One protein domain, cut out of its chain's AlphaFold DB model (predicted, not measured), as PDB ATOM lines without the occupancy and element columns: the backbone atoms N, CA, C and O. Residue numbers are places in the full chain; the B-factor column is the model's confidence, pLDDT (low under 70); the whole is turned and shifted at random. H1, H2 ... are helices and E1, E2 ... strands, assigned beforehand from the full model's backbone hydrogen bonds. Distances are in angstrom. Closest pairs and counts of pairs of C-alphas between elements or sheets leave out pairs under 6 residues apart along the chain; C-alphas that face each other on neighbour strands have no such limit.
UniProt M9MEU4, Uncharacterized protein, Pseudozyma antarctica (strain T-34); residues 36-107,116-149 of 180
ATOM      1  N   PRO A  36     -11.497 -21.198  -1.659       72.88
ATOM      2  CA  PRO A  36     -12.786 -21.687  -2.141       72.88
ATOM      3  C   PRO A  36     -13.791 -20.566  -2.437       72.88
ATOM      4  O   PRO A  36     -14.430 -20.580  -3.485       72.88
ATOM      5  N   GLU A  37     -13.928 -19.562  -1.573       76.69
ATOM      6  CA  GLU A  37     -14.864 -18.450  -1.800       76.69
ATOM      7  C   GLU A  37     -14.485 -17.627  -3.037       76.69
ATOM      8  O   GLU A  37     -15.352 -17.294  -3.847       76.69
ATOM      9  N   GLN A  38     -13.191 -17.373  -3.250       81.44
ATOM     10  CA  GLN A  38     -12.700 -16.688  -4.451       81.44
ATOM     11  C   GLN A  38     -13.028 -17.475  -5.725       81.44
ATOM     12  O   GLN A  38     -13.573 -16.919  -6.680       81.44
ATOM     13  N   ASN A  39     -12.781 -18.788  -5.720       81.50
ATOM     14  CA  ASN A  39     -13.106 -19.657  -6.851       81.50
ATOM     15  C   ASN A  39     -14.617 -19.710  -7.116       81.50
ATOM     16  O   ASN A  39     -15.039 -19.860  -8.264       81.50
ATOM     17  N   ALA A  40     -15.451 -19.630  -6.073       81.50
ATOM     18  CA  ALA A  40     -16.907 -19.625  -6.212       81.50
ATOM     19  C   ALA A  40     -17.388 -18.329  -6.877       81.50
ATOM     20  O   ALA A  40     -18.124 -18.380  -7.864       81.50
ATOM     21  N   LEU A  41     -16.901 -17.174  -6.413       86.94
ATOM     22  CA  LEU A  41     -17.189 -15.882  -7.040       86.94
ATOM     23  C   LEU A  41     -16.696 -15.833  -8.489       86.94
ATOM     24  O   LEU A  41     -17.419 -15.380  -9.378       86.94
ATOM     25  N   GLN A  42     -15.498 -16.357  -8.750       90.81
ATOM     26  CA  GLN A  42     -14.953 -16.428 -10.100       90.81
ATOM     27  C   GLN A  42     -15.824 -17.301 -11.009       90.81
ATOM     28  O   GLN A  42     -16.082 -16.915 -12.150       90.81
ATOM     29  N   ALA A  43     -16.315 -18.444 -10.529       89.06
ATOM     30  CA  ALA A  43     -17.219 -19.295 -11.294       89.06
ATOM     31  C   ALA A  43     -18.525 -18.562 -11.642       89.06
ATOM     32  O   ALA A  43     -18.909 -18.529 -12.812       89.06
ATOM     33  N   VAL A  44     -19.161 -17.903 -10.668       89.69
ATOM     34  CA  VAL A  44     -20.374 -17.097 -10.900       89.69
ATOM     35  C   VAL A  44     -20.110 -15.975 -11.909       89.69
ATOM     36  O   VAL A  44     -20.912 -15.746 -12.814       89.69
ATOM     37  N   HIS A  45     -18.953 -15.321 -11.821       93.94
ATOM     38  CA  HIS A  45     -18.561 -14.288 -12.772       93.94
ATOM     39  C   HIS A  45     -18.393 -14.835 -14.200       93.94
ATOM     40  O   HIS A  45     -18.919 -14.250 -15.149       93.94
ATOM     41  N   GLN A  46     -17.717 -15.980 -14.370       95.44
ATOM     42  CA  GLN A  46     -17.596 -16.633 -15.681       95.44
ATOM     43  C   GLN A  46     -18.966 -16.994 -16.258       95.44
ATOM     44  O   GLN A  46     -19.187 -16.848 -17.460       95.44
ATOM     45  N   GLU A  47     -19.897 -17.429 -15.414       93.56
ATOM     46  CA  GLU A  47     -21.248 -17.725 -15.861       93.56
ATOM     47  C   GLU A  47     -21.982 -16.483 -16.370       93.56
ATOM     48  O   GLU A  47     -22.606 -16.521 -17.433       93.56
ATOM     49  N   GLN A  48     -21.890 -15.372 -15.640       94.56
ATOM     50  CA  GLN A  48     -22.541 -14.130 -16.039       94.56
ATOM     51  C   GLN A  48     -22.023 -13.644 -17.398       94.56
ATOM     52  O   GLN A  48     -22.816 -13.324 -18.287       94.56
ATOM     53  N   LEU A  49     -20.700 -13.665 -17.598       96.12
ATOM     54  CA  LEU A  49     -20.085 -13.321 -18.883       96.12
ATOM     55  C   LEU A  49     -20.561 -14.244 -20.008       96.12
ATOM     56  O   LEU A  49     -20.873 -13.777 -21.105       96.12
ATOM     57  N   ALA A  50     -20.662 -15.549 -19.740       95.75
ATOM     58  CA  ALA A  50     -21.138 -16.515 -20.721       95.75
ATOM     59  C   ALA A  50     -22.572 -16.216 -21.181       95.75
ATOM     60  O   ALA A  50     -22.867 -16.312 -22.372       95.75
ATOM     61  N   ARG A  51     -23.464 -15.833 -20.260       93.12
ATOM     62  CA  ARG A  51     -24.861 -15.510 -20.589       93.12
ATOM     63  C   ARG A  51     -24.985 -14.231 -21.393       93.12
ATOM     64  O   ARG A  51     -25.633 -14.251 -22.439       93.12
ATOM     65  N   VAL A  52     -24.340 -13.156 -20.944       94.94
ATOM     66  CA  VAL A  52     -24.396 -11.848 -21.615       94.94
ATOM     67  C   VAL A  52     -23.860 -11.949 -23.045       94.94
ATOM     68  O   VAL A  52     -24.470 -11.437 -23.980       94.94
ATOM     69  N   ALA A  53     -22.768 -12.688 -23.244       94.75
ATOM     70  CA  ALA A  53     -22.156 -12.863 -24.557       94.75
ATOM     71  C   ALA A  53     -22.871 -13.896 -25.455       94.75
ATOM     72  O   ALA A  53     -22.512 -14.032 -26.623       94.75
ATOM     73  N   SER A  54     -23.843 -14.665 -24.948       93.88
ATOM     74  CA  SER A  54     -24.379 -15.855 -25.641       93.88
ATOM     75  C   SER A  54     -25.079 -15.564 -26.972       93.88
ATOM     76  O   SER A  54     -25.067 -16.419 -27.865       93.88
ATOM     77  N   ALA A  55     -25.661 -14.369 -27.105       91.62
ATOM     78  CA  ALA A  55     -26.353 -13.915 -28.307       91.62
ATOM     79  C   ALA A  55     -25.420 -13.187 -29.288       91.62
ATOM     80  O   ALA A  55     -25.527 -13.387 -30.494       91.62
ATOM     81  N   THR A  56     -24.499 -12.363 -28.782       94.81
ATOM     82  CA  THR A  56     -23.681 -11.447 -29.594       94.81
ATOM     83  C   THR A  56     -22.302 -12.010 -29.931       94.81
ATOM     84  O   THR A  56     -21.818 -11.849 -31.047       94.81
ATOM     85  N   LEU A  57     -21.668 -12.709 -28.986       96.75
ATOM     86  CA  LEU A  57     -20.307 -13.234 -29.086       96.75
ATOM     87  C   LEU A  57     -20.282 -14.725 -28.694       96.75
ATOM     88  O   LEU A  57     -19.661 -15.108 -27.696       96.75
ATOM     89  N   PRO A  58     -20.920 -15.616 -29.478       94.12
ATOM     90  CA  PRO A  58     -21.176 -17.001 -29.070       94.12
ATOM     91  C   PRO A  58     -19.895 -17.818 -28.832       94.12
ATOM     92  O   PRO A  58     -19.858 -18.696 -27.971       94.12
ATOM     93  N   ARG A  59     -18.801 -17.526 -29.546       96.81
ATOM     94  CA  ARG A  59     -17.507 -18.185 -29.294       96.81
ATOM     95  C   ARG A  59     -16.929 -17.801 -27.931       96.81
ATOM     96  O   ARG A  59     -16.484 -18.678 -27.195       96.81
ATOM     97  N   LEU A  60     -16.982 -16.516 -27.581       97.25
ATOM     98  CA  LEU A  60     -16.510 -16.013 -26.291       97.25
ATOM     99  C   LEU A  60     -17.381 -16.549 -25.147       97.25
ATOM    100  O   LEU A  60     -16.863 -17.042 -24.146       97.25
ATOM    101  N   ALA A  61     -18.700 -16.565 -25.342       96.69
ATOM    102  CA  ALA A  61     -19.643 -17.161 -24.405       96.69
ATOM    103  C   ALA A  61     -19.346 -18.640 -24.124       96.69
ATOM    104  O   ALA A  61     -19.344 -19.076 -22.972       96.69
ATOM    105  N   ALA A  62     -19.049 -19.421 -25.166       95.69
ATOM    106  CA  ALA A  62     -18.671 -20.822 -25.020       95.69
ATOM    107  C   ALA A  62     -17.362 -20.999 -24.226       95.69
ATOM    108  O   ALA A  62     -17.260 -21.929 -23.425       95.69
ATOM    109  N   LEU A  63     -16.377 -20.108 -24.399       97.00
ATOM    110  CA  LEU A  63     -15.133 -20.127 -23.620       97.00
ATOM    111  C   LEU A  63     -15.384 -19.841 -22.135       97.00
ATOM    112  O   LEU A  63     -14.934 -20.612 -21.286       97.00
ATOM    113  N   HIS A  64     -16.139 -18.787 -21.817       97.19
ATOM    114  CA  HIS A  64     -16.511 -18.468 -20.435       97.19
ATOM    115  C   HIS A  64     -17.321 -19.596 -19.787       97.19
ATOM    116  O   HIS A  64     -17.025 -20.008 -18.668       97.19
ATOM    117  N   SER A  65     -18.256 -20.193 -20.528       94.62
ATOM    118  CA  SER A  65     -19.041 -21.339 -20.060       94.62
ATOM    119  C   SER A  65     -18.169 -22.559 -19.737       94.62
ATOM    120  O   SER A  65     -18.369 -23.224 -18.722       94.62
ATOM    121  N   ARG A  66     -17.137 -22.846 -20.545       94.56
ATOM    122  CA  ARG A  66     -16.170 -23.917 -20.238       94.56
ATOM    123  C   ARG A  66     -15.370 -23.625 -18.974       94.56
ATOM    124  O   ARG A  66     -15.163 -24.542 -18.184       94.56
ATOM    125  N   ARG A  67     -14.947 -22.371 -18.770       94.31
ATOM    126  CA  ARG A  67     -14.243 -21.948 -17.547       94.31
ATOM    127  C   ARG A  67     -15.132 -22.106 -16.317       94.31
ATOM    128  O   ARG A  67     -14.688 -22.687 -15.335       94.31
ATOM    129  N   PHE A  68     -16.394 -21.687 -16.407       92.94
ATOM    130  CA  PHE A  68     -17.395 -21.925 -15.368       92.94
ATOM    131  C   PHE A  68     -17.519 -23.418 -15.025       92.94
ATOM    132  O   PHE A  68     -17.380 -23.797 -13.865       92.94
ATOM    133  N   LEU A  69     -17.709 -24.284 -16.028       89.62
ATOM    134  CA  LEU A  69     -17.819 -25.732 -15.813       89.62
ATOM    135  C   LEU A  69     -16.534 -26.346 -15.233       89.62
ATOM    136  O   LEU A  69     -16.612 -27.331 -14.502       89.62
ATOM    137  N   GLY A  70     -15.365 -25.795 -15.566       89.38
ATOM    138  CA  GLY A  70     -14.080 -26.174 -14.977       89.38
ATOM    139  C   GLY A  70     -14.022 -25.858 -13.485       89.38
ATOM    140  O   GLY A  70     -13.823 -26.763 -12.680       89.38
ATOM    141  N   LEU A  71     -14.305 -24.610 -13.113       87.81
ATOM    142  CA  LEU A  71     -14.313 -24.176 -11.713       87.81
ATOM    143  C   LEU A  71     -15.375 -24.923 -10.895       87.81
ATOM    144  O   LEU A  71     -15.106 -25.380  -9.788       87.81
ATOM    145  N   ALA A  72     -16.568 -25.140 -11.454       84.06
ATOM    146  CA  ALA A  72     -17.614 -25.921 -10.799       84.06
ATOM    147  C   ALA A  72     -17.188 -27.385 -10.548       84.06
ATOM    148  O   ALA A  72     -17.532 -27.956  -9.514       84.06
ATOM    149  N   ARG A  73     -16.389 -27.994 -11.446       83.12
ATOM    150  CA  ARG A  73     -15.824 -29.347 -11.231       83.12
ATOM    151  C   ARG A  73     -14.866 -29.356 -10.053       83.12
ATOM    152  O   ARG A  73     -14.878 -30.300  -9.270       83.12
ATOM    153  N   GLU A  74     -14.012 -28.345  -9.968       80.94
ATOM    154  CA  GLU A  74     -13.029 -28.214  -8.894       80.94
ATOM    155  C   GLU A  74     -13.715 -28.037  -7.540       80.94
ATOM    156  O   GLU A  74     -13.334 -28.705  -6.584       80.94
ATOM    157  N   HIS A  75     -14.795 -27.255  -7.487       75.56
ATOM    158  CA  HIS A  75     -15.634 -27.114  -6.294       75.56
ATOM    159  C   HIS A  75     -16.242 -28.428  -5.826       75.56
ATOM    160  O   HIS A  75     -16.178 -28.748  -4.641       75.56
ATOM    161  N   VAL A  76     -16.801 -29.216  -6.747       73.38
ATOM    162  CA  VAL A  76     -17.361 -30.530  -6.409       73.38
ATOM    163  C   VAL A  76     -16.275 -31.462  -5.870       73.38
ATOM    164  O   VAL A  76     -16.467 -32.067  -4.821       73.38
ATOM    165  N   LYS A  77     -15.105 -31.512  -6.518       72.31
ATOM    166  CA  LYS A  77     -13.972 -32.326  -6.049       72.31
ATOM    167  C   LYS A  77     -13.456 -31.888  -4.678       72.31
ATOM    168  O   LYS A  77     -13.145 -32.742  -3.855       72.31
ATOM    169  N   ALA A  78     -13.346 -30.582  -4.435       68.50
ATOM    170  CA  ALA A  78     -12.903 -30.044  -3.153       68.50
ATOM    171  C   ALA A  78     -13.903 -30.371  -2.036       68.50
ATOM    172  O   ALA A  78     -13.493 -30.789  -0.957       68.50
ATOM    173  N   ALA A  79     -15.205 -30.251  -2.308       65.12
ATOM    174  CA  ALA A  79     -16.255 -30.623  -1.366       65.12
ATOM    175  C   ALA A  79     -16.229 -32.128  -1.037       65.12
ATOM    176  O   ALA A  79     -16.246 -32.500   0.135       65.12
ATOM    177  N   ASP A  80     -16.097 -32.988  -2.052       61.56
ATOM    178  CA  ASP A  80     -15.993 -34.438  -1.858       61.56
ATOM    179  C   ASP A  80     -14.720 -34.812  -1.070       61.56
ATOM    180  O   ASP A  80     -14.752 -35.688  -0.204       61.56
ATOM    181  N   ALA A  81     -13.597 -34.126  -1.320       59.22
ATOM    182  CA  ALA A  81     -12.349 -34.328  -0.582       59.22
ATOM    183  C   ALA A  81     -12.478 -33.921   0.897       59.22
ATOM    184  O   ALA A  81     -12.073 -34.687   1.777       59.22
ATOM    185  N   MET A  82     -13.094 -32.768   1.184       56.25
ATOM    186  CA  MET A  82     -13.370 -32.329   2.559       56.25
ATOM    187  C   MET A  82     -14.248 -33.340   3.302       56.25
ATOM    188  O   MET A  82     -13.939 -33.683   4.441       56.25
ATOM    189  N   TRP A  83     -15.254 -33.914   2.635       56.34
ATOM    190  CA  TRP A  83     -16.067 -34.987   3.212       56.34
ATOM    191  C   TRP A  83     -15.250 -36.245   3.531       56.34
ATOM    192  O   TRP A  83     -15.352 -36.795   4.628       56.34
ATOM    193  N   THR A  84     -14.399 -36.705   2.605       57.50
ATOM    194  CA  THR A  84     -13.573 -37.898   2.865       57.50
ATOM    195  C   THR A  84     -12.638 -37.733   4.064       57.50
ATOM    196  O   THR A  84     -12.367 -38.728   4.738       57.50
ATOM    197  N   ALA A  85     -12.205 -36.501   4.357       57.72
ATOM    198  CA  ALA A  85     -11.407 -36.160   5.531       57.72
ATOM    199  C   ALA A  85     -12.251 -35.989   6.814       57.72
ATOM    200  O   ALA A  85     -11.777 -36.311   7.899       57.72
ATOM    201  N   GLN A  86     -13.508 -35.537   6.702       52.00
ATOM    202  CA  GLN A  86     -14.417 -35.242   7.823       52.00
ATOM    203  C   GLN A  86     -15.291 -36.416   8.296       52.00
ATOM    204  O   GLN A  86     -16.223 -36.198   9.066       52.00
ATOM    205  N   LYS A  87     -14.970 -37.669   7.939       52.97
ATOM    206  CA  LYS A  87     -15.667 -38.909   8.371       52.97
ATOM    207  C   LYS A  87     -15.880 -39.105   9.894       52.97
ATOM    208  O   LYS A  87     -16.353 -40.159  10.303       52.97
ATOM    209  N   LEU A  88     -15.522 -38.136  10.730       50.72
ATOM    210  CA  LEU A  88     -15.645 -38.158  12.183       50.72
ATOM    211  C   LEU A  88     -16.870 -37.398  12.729       50.72
ATOM    212  O   LEU A  88     -17.176 -37.581  13.904       50.72
ATOM    213  N   GLN A  89     -17.586 -36.585  11.937       44.19
ATOM    214  CA  GLN A  89     -18.810 -35.897  12.392       44.19
ATOM    215  C   GLN A  89     -19.835 -35.735  11.247       44.19
ATOM    216  O   GLN A  89     -19.462 -35.270  10.168       44.19
ATOM    217  N   PRO A  90     -21.124 -36.073  11.451       46.56
ATOM    218  CA  PRO A  90     -22.179 -35.881  10.462       46.56
ATOM    219  C   PRO A  90     -22.620 -34.414  10.477       46.56
ATOM    220  O   PRO A  90     -23.612 -34.052  11.100       46.56
ATOM    221  N   VAL A  91     -21.849 -33.544   9.831       52.53
ATOM    222  CA  VAL A  91     -22.228 -32.139   9.649       52.53
ATOM    223  C   VAL A  91     -22.685 -31.975   8.206       52.53
ATOM    224  O   VAL A  91     -21.930 -32.279   7.281       52.53
ATOM    225  N   ALA A  92     -23.930 -31.534   8.012       54.47
ATOM    226  CA  ALA A  92     -24.419 -31.108   6.706       54.47
ATOM    227  C   ALA A  92     -23.428 -30.088   6.127       54.47
ATOM    228  O   ALA A  92     -23.120 -29.085   6.773       54.47
ATOM    229  N   TYR A  93     -22.880 -30.360   4.942       56.44
ATOM    230  CA  TYR A  93     -21.960 -29.433   4.296       56.44
ATOM    231  C   TYR A  93     -22.677 -28.711   3.159       56.44
ATOM    232  O   TYR A  93     -23.351 -29.315   2.321       56.44
ATOM    233  N   ARG A  94     -22.521 -27.389   3.133       58.09
ATOM    234  CA  ARG A  94     -23.123 -26.525   2.123       58.09
ATOM    235  C   ARG A  94     -22.214 -26.441   0.907       58.09
ATOM    236  O   ARG A  94     -21.051 -26.050   1.015       58.09
ATOM    237  N   ARG A  95     -22.729 -26.757  -0.282       63.00
ATOM    238  CA  ARG A  95     -22.000 -26.493  -1.530       63.00
ATOM    239  C   ARG A  95     -21.973 -24.992  -1.786       63.00
ATOM    240  O   ARG A  95     -22.969 -24.427  -2.224       63.00
ATOM    241  N   SER A  96     -20.823 -24.357  -1.570       61.88
ATOM    242  CA  SER A  96     -20.623 -22.904  -1.713       61.88
ATOM    243  C   SER A  96     -21.163 -22.321  -3.027       61.88
ATOM    244  O   SER A  96     -21.787 -21.267  -3.013       61.88
ATOM    245  N   LEU A  97     -20.981 -23.018  -4.153       64.56
ATOM    246  CA  LEU A  97     -21.442 -22.549  -5.466       64.56
ATOM    247  C   LEU A  97     -22.971 -22.606  -5.640       64.56
ATOM    248  O   LEU A  97     -23.535 -21.841  -6.417       64.56
ATOM    249  N   TRP A  98     -23.631 -23.532  -4.949       66.69
ATOM    250  CA  TRP A  98     -25.041 -23.864  -5.172       66.69
ATOM    251  C   TRP A  98     -25.939 -23.471  -4.011       66.69
ATOM    252  O   TRP A  98     -27.154 -23.534  -4.144       66.69
ATOM    253  N   ALA A  99     -25.344 -23.073  -2.884       65.06
ATOM    254  CA  ALA A  99     -26.025 -22.837  -1.619       65.06
ATOM    255  C   ALA A  99     -26.893 -24.021  -1.145       65.06
ATOM    256  O   ALA A  99     -27.663 -23.844  -0.207       65.06
ATOM    257  N   GLU A 100     -26.743 -25.198  -1.766       60.16
ATOM    258  CA  GLU A 100     -27.438 -26.438  -1.429       60.16
ATOM    259  C   GLU A 100     -26.771 -27.057  -0.201       60.16
ATOM    260  O   GLU A 100     -25.573 -27.376  -0.230       60.16
ATOM    261  N   ASP A 101     -27.554 -27.213   0.863       60.97
ATOM    262  CA  ASP A 101     -27.191 -28.029   2.014       60.97
ATOM    263  C   ASP A 101     -27.374 -29.493   1.609       60.97
ATOM    264  O   ASP A 101     -28.477 -29.936   1.284       60.97
ATOM    265  N   ILE A 102     -26.270 -30.235   1.541       60.34
ATOM    266  CA  ILE A 102     -26.316 -31.660   1.236       60.34
ATOM    267  C   ILE A 102     -26.412 -32.401   2.562       60.34
ATOM    268  O   ILE A 102     -25.449 -32.437   3.332       60.34
ATOM    269  N   GLU A 103     -27.560 -33.031   2.800       52.53
ATOM    270  CA  GLU A 103     -27.640 -34.119   3.766       52.53
ATOM    271  C   GLU A 103     -26.933 -35.341   3.164       52.53
ATOM    272  O   GLU A 103     -27.292 -35.787   2.068       52.53
ATOM    273  N   PRO A 104     -25.893 -35.878   3.816       51.62
ATOM    274  CA  PRO A 104     -25.220 -37.060   3.311       51.62
ATOM    275  C   PRO A 104     -26.173 -38.253   3.430       51.62
ATOM    276  O   PRO A 104     -26.341 -38.810   4.514       51.62
ATOM    277  N   THR A 105     -26.779 -38.691   2.321       50.41
ATOM    278  CA  THR A 105     -27.414 -40.010   2.302       50.41
ATOM    279  C   THR A 105     -26.324 -41.059   2.549       50.41
ATOM    280  O   THR A 105     -25.280 -41.051   1.879       50.41
ATOM    281  N   PRO A 106     -26.492 -41.943   3.548       44.66
ATOM    282  CA  PRO A 106     -25.506 -42.965   3.842       44.66
ATOM    283  C   PRO A 106     -25.418 -43.879   2.627       44.66
ATOM    284  O   PRO A 106     -26.387 -44.555   2.315       44.66
ATOM    285  N   ARG A 107     -24.268 -43.845   1.935       46.59
ATOM    286  CA  ARG A 107     -23.824 -44.814   0.918       46.59
ATOM    287  C   ARG A 107     -24.995 -45.557   0.258       46.59
ATOM    288  O   ARG A 107     -25.290 -46.690   0.622       46.59
ATOM    289  N   ARG A 116     -21.243 -42.262 -10.444       47.34
ATOM    290  CA  ARG A 116     -20.120 -41.659  -9.701       47.34
ATOM    291  C   ARG A 116     -19.085 -40.956 -10.585       47.34
ATOM    292  O   ARG A 116     -18.388 -40.072 -10.104       47.34
ATOM    293  N   LYS A 117     -18.947 -41.350 -11.859       45.66
ATOM    294  CA  LYS A 117     -17.947 -40.759 -12.770       45.66
ATOM    295  C   LYS A 117     -18.347 -39.361 -13.258       45.66
ATOM    296  O   LYS A 117     -17.472 -38.560 -13.568       45.66
ATOM    297  N   ASP A 118     -19.646 -39.074 -13.225       41.94
ATOM    298  CA  ASP A 118     -20.238 -37.766 -13.470       41.94
ATOM    299  C   ASP A 118     -20.924 -37.294 -12.184       41.94
ATOM    300  O   ASP A 118     -22.145 -37.128 -12.150       41.94
ATOM    301  N   ALA A 119     -20.155 -37.082 -11.107       51.12
ATOM    302  CA  ALA A 119     -20.616 -36.199 -10.040       51.12
ATOM    303  C   ALA A 119     -21.079 -34.916 -10.735       51.12
ATOM    304  O   ALA A 119     -20.264 -34.219 -11.349       51.12
ATOM    305  N   ARG A 120     -22.400 -34.709 -10.795       61.72
ATOM    306  CA  ARG A 120     -22.990 -33.687 -11.657       61.72
ATOM    307  C   ARG A 120     -22.459 -32.356 -11.168       61.72
ATOM    308  O   ARG A 120     -22.814 -31.871 -10.103       61.72
ATOM    309  N   ILE A 121     -21.534 -31.830 -11.959       69.75
ATOM    310  CA  ILE A 121     -20.750 -30.613 -11.729       69.75
ATOM    311  C   ILE A 121     -21.660 -29.442 -11.367       69.75
ATOM    312  O   ILE A 121     -21.302 -28.529 -10.630       69.75
ATOM    313  N   VAL A 122     -22.849 -29.505 -11.947       73.25
ATOM    314  CA  VAL A 122     -23.925 -28.554 -11.876       73.25
ATOM    315  C   VAL A 122     -25.194 -29.344 -11.522       73.25
ATOM    316  O   VAL A 122     -25.449 -30.369 -12.164       73.25
ATOM    317  N   PRO A 123     -25.992 -28.895 -10.538       75.06
ATOM    318  CA  PRO A 123     -27.270 -29.503 -10.193       75.06
ATOM    319  C   PRO A 123     -28.217 -29.604 -11.393       75.06
ATOM    320  O   PRO A 123     -28.245 -28.742 -12.277       75.06
ATOM    321  N   ASP A 124     -29.052 -30.641 -11.403       73.19
ATOM    322  CA  ASP A 124     -30.002 -30.897 -12.493       73.19
ATOM    323  C   ASP A 124     -30.973 -29.740 -12.716       73.19
ATOM    324  O   ASP A 124     -31.266 -29.387 -13.861       73.19
ATOM    325  N   PHE A 125     -31.448 -29.128 -11.628       77.94
ATOM    326  CA  PHE A 125     -32.294 -27.940 -11.678       77.94
ATOM    327  C   PHE A 125     -31.627 -26.833 -12.501       77.94
ATOM    328  O   PHE A 125     -32.219 -26.279 -13.428       77.94
ATOM    329  N   TYR A 126     -30.350 -26.571 -12.241       82.50
ATOM    330  CA  TYR A 126     -29.636 -25.528 -12.950       82.50
ATOM    331  C   TYR A 126     -29.453 -25.854 -14.436       82.50
ATOM    332  O   TYR A 126     -29.572 -24.955 -15.268       82.50
ATOM    333  N   HIS A 127     -29.215 -27.116 -14.800       81.12
ATOM    334  CA  HIS A 127     -29.159 -27.527 -16.205       81.12
ATOM    335  C   HIS A 127     -30.488 -27.332 -16.945       81.12
ATOM    336  O   HIS A 127     -30.469 -26.980 -18.124       81.12
ATOM    337  N   ARG A 128     -31.624 -27.523 -16.264       81.56
ATOM    338  CA  ARG A 128     -32.958 -27.297 -16.844       81.56
ATOM    339  C   ARG A 128     -33.226 -25.818 -17.114       81.56
ATOM    340  O   ARG A 128     -33.755 -25.489 -18.170       81.56
ATOM    341  N   HIS A 129     -32.836 -24.936 -16.195       84.75
ATOM    342  CA  HIS A 129     -33.060 -23.491 -16.341       84.75
ATOM    343  C   HIS A 129     -31.997 -22.789 -17.183       84.75
ATOM    344  O   HIS A 129     -32.258 -21.739 -17.762       84.75
ATOM    345  N   ASN A 130     -30.805 -23.374 -17.273       88.19
ATOM    346  CA  ASN A 130     -29.655 -22.783 -17.947       88.19
ATOM    347  C   ASN A 130     -29.043 -23.812 -18.906       88.19
ATOM    348  O   ASN A 130     -27.909 -24.278 -18.695       88.19
ATOM    349  N   PRO A 131     -29.802 -24.223 -19.941       89.69
ATOM    350  CA  PRO A 131     -29.361 -25.255 -20.858       89.69
ATOM    351  C   PRO A 131     -28.115 -24.792 -21.607       89.69
ATOM    352  O   PRO A 131     -27.960 -23.628 -21.974       89.69
ATOM    353  N   ARG A 132     -27.206 -25.731 -21.853       91.88
ATOM    354  CA  ARG A 132     -25.983 -25.503 -22.626       91.88
ATOM    355  C   ARG A 132     -25.867 -26.548 -23.709       91.88
ATOM    356  O   ARG A 132     -26.328 -27.676 -23.550       91.88
ATOM    357  N   CYS A 133     -25.195 -26.186 -24.793       92.25
ATOM    358  CA  CYS A 133     -24.859 -27.140 -25.828       92.25
ATOM    359  C   CYS A 133     -23.940 -28.224 -25.260       92.25
ATOM    360  O   CYS A 133     -22.847 -27.919 -24.783       92.25
ATOM    361  N   THR A 134     -24.331 -29.487 -25.393       90.38
ATOM    362  CA  THR A 134     -23.540 -30.638 -24.919       90.38
ATOM    363  C   THR A 134     -22.181 -30.786 -25.608       90.38
ATOM    364  O   THR A 134     -21.302 -31.449 -25.071       90.38
ATOM    365  N   ASN A 135     -21.994 -30.175 -26.781       92.69
ATOM    366  CA  ASN A 135     -20.740 -30.235 -27.534       92.69
ATOM    367  C   ASN A 135     -19.855 -28.998 -27.301       92.69
ATOM    368  O   ASN A 135     -18.702 -29.100 -26.885       92.69
ATOM    369  N   CYS A 136     -20.386 -27.798 -27.563       92.62
ATOM    370  CA  CYS A 136     -19.584 -26.576 -27.501       92.62
ATOM    371  C   CYS A 136     -19.646 -25.838 -26.154       92.62
ATOM    372  O   CYS A 136     -18.832 -24.940 -25.954       92.62
ATOM    373  N   ALA A 137     -20.547 -26.231 -25.246       94.00
ATOM    374  CA  ALA A 137     -20.866 -25.572 -23.975       94.00
ATOM    375  C   ALA A 137     -21.520 -24.181 -24.085       94.00
ATOM    376  O   ALA A 137     -21.726 -23.533 -23.063       94.00
ATOM    377  N   LEU A 138     -21.900 -23.719 -25.282       95.69
ATOM    378  CA  LEU A 138     -22.620 -22.450 -25.454       95.69
ATOM    379  C   LEU A 138     -23.932 -22.440 -24.641       95.69
ATOM    380  O   LEU A 138     -24.716 -23.380 -24.814       95.69
ATOM    381  N   PRO A 139     -24.205 -21.411 -23.812       95.06
ATOM    382  CA  PRO A 139     -25.521 -21.207 -23.207       95.06
ATOM    383  C   PRO A 139     -26.600 -21.082 -24.282       95.06
ATOM    384  O   PRO A 139     -26.477 -20.277 -25.203       95.06
ATOM    385  N   LEU A 140     -27.632 -21.915 -24.189       93.31
ATOM    386  CA  LEU A 140     -28.672 -22.026 -25.199       93.31
ATOM    387  C   LEU A 140     -29.859 -21.140 -24.839       93.31
ATOM    388  O   LEU A 140     -30.493 -21.321 -23.803       93.31
ATOM    389  N   VAL A 141     -30.196 -20.235 -25.746       92.44
ATOM    390  CA  VAL A 141     -31.369 -19.374 -25.695       92.44
ATOM    391  C   VAL A 141     -32.291 -19.769 -26.854       92.44
ATOM    392  O   VAL A 141     -31.908 -19.616 -28.025       92.44
ATOM    393  N   PRO A 142     -33.485 -20.322 -26.561       89.50
ATOM    394  CA  PRO A 142     -34.474 -20.681 -27.574       89.50
ATOM    395  C   PRO A 142     -34.760 -19.523 -28.530       89.50
ATOM    396  O   PRO A 142     -34.952 -18.390 -28.102       89.50
ATOM    397  N   GLY A 143     -34.770 -19.804 -29.834       87.88
ATOM    398  CA  GLY A 143     -35.047 -18.797 -30.865       87.88
ATOM    399  C   GLY A 143     -33.865 -17.896 -31.234       87.88
ATOM    400  O   GLY A 143     -33.900 -17.307 -32.308       87.88
ATOM    401  N   ILE A 144     -32.803 -17.839 -30.421       91.62
ATOM    402  CA  ILE A 144     -31.582 -17.082 -30.741       91.62
ATOM    403  C   ILE A 144     -30.498 -18.026 -31.259       91.62
ATOM    404  O   ILE A 144     -30.145 -18.013 -32.435       91.62
ATOM    405  N   ASN A 145     -29.975 -18.883 -30.381       91.88
ATOM    406  CA  ASN A 145     -28.864 -19.784 -30.696       91.88
ATOM    407  C   ASN A 145     -29.224 -21.274 -30.523       91.88
ATOM    408  O   ASN A 145     -28.368 -22.159 -30.637       91.88
ATOM    409  N   LEU A 146     -30.516 -21.545 -30.308       91.81
ATOM    410  CA  LEU A 146     -31.136 -22.862 -30.320       91.81
ATOM    411  C   LEU A 146     -32.341 -22.851 -31.269       91.81
ATOM    412  O   LEU A 146     -33.403 -22.319 -30.941       91.81
ATOM    413  N   ILE A 147     -32.177 -23.456 -32.447       89.25
ATOM    414  CA  ILE A 147     -33.183 -23.442 -33.514       89.25
ATOM    415  C   ILE A 147     -33.777 -24.836 -33.689       89.25
ATOM    416  O   ILE A 147     -33.063 -25.825 -33.857       89.25
ATOM    417  N   SER A 148     -35.104 -24.928 -33.703       83.06
ATOM    418  CA  SER A 148     -35.796 -26.126 -34.177       83.06
ATOM    419  C   SER A 148     -35.946 -26.037 -35.691       83.06
ATOM    420  O   SER A 148     -36.690 -25.194 -36.189       83.06
ATOM    421  N   THR A 149     -35.279 -26.914 -36.442       67.44
ATOM    422  CA  THR A 149     -35.418 -26.943 -37.901       67.44
ATOM    423  C   THR A 149     -36.839 -27.357 -38.288       67.44
ATOM    424  O   THR A 149     -37.225 -28.528 -38.253       67.44
TER     425      THR A 149
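Overview. This is residues 36 to 107 and 116 to 149 of the 180 residues of an uncharacterized protein of Pseudozyma antarctica (strain T-34) (UniProt M9MEU4). A long helical hairpin, H1 folded back along the longer H2, makes the length; the small strand hairpin E1 E2 lies beside the later part of H2, and residues 116 to 149, with short H3, run along one side. The printed part has 106 residues with three named helices and two named strands, in order H1, H2, E1, E2, H3; the sheet E1 - E2 is antiparallel, the class mostly helix. It is only just loose, close to compact, with a radius of gyration of the C-alphas of 15.8 A, and spans 53 by 29 by 21 A.

Along the chain. H1, residues 36 to 52, begins at C-alpha 36 (-12.786, -21.687, -2.141) and is 24.7 A long. H2, residues 58 to 85, is 40.7 A long. E1 is residues 93 to 95, 6.5 A, and E2 residues 100 to 102, 6.0 A. H3, residues 124 to 129, 8.9 A, ends at C-alpha 129 (-33.060, -23.491, -16.341).

Arrangement. H1 and H2 touch, closest at the C-alphas of Ala 50 and Ala 61, 4.0 A, opposite ways at a shallow tilt of 25 degrees. In E1 and E2, N 95 and O 100 are within hydrogen-bond range at 2.9 A. H3 is apart from H1 and H2. In H1, H2 and H3 every O i to N i+4 pair is within hydrogen-bond range.

Size, cuts and confidence. Residues 108 to 115 are cut out, a gap of 11.7 A between C-alphas 107 and 116. No link printed whole is long. Residues 84 to 89 stand free. pLDDT is under 70 at residues 78 to 107, 116 to 121 and 149.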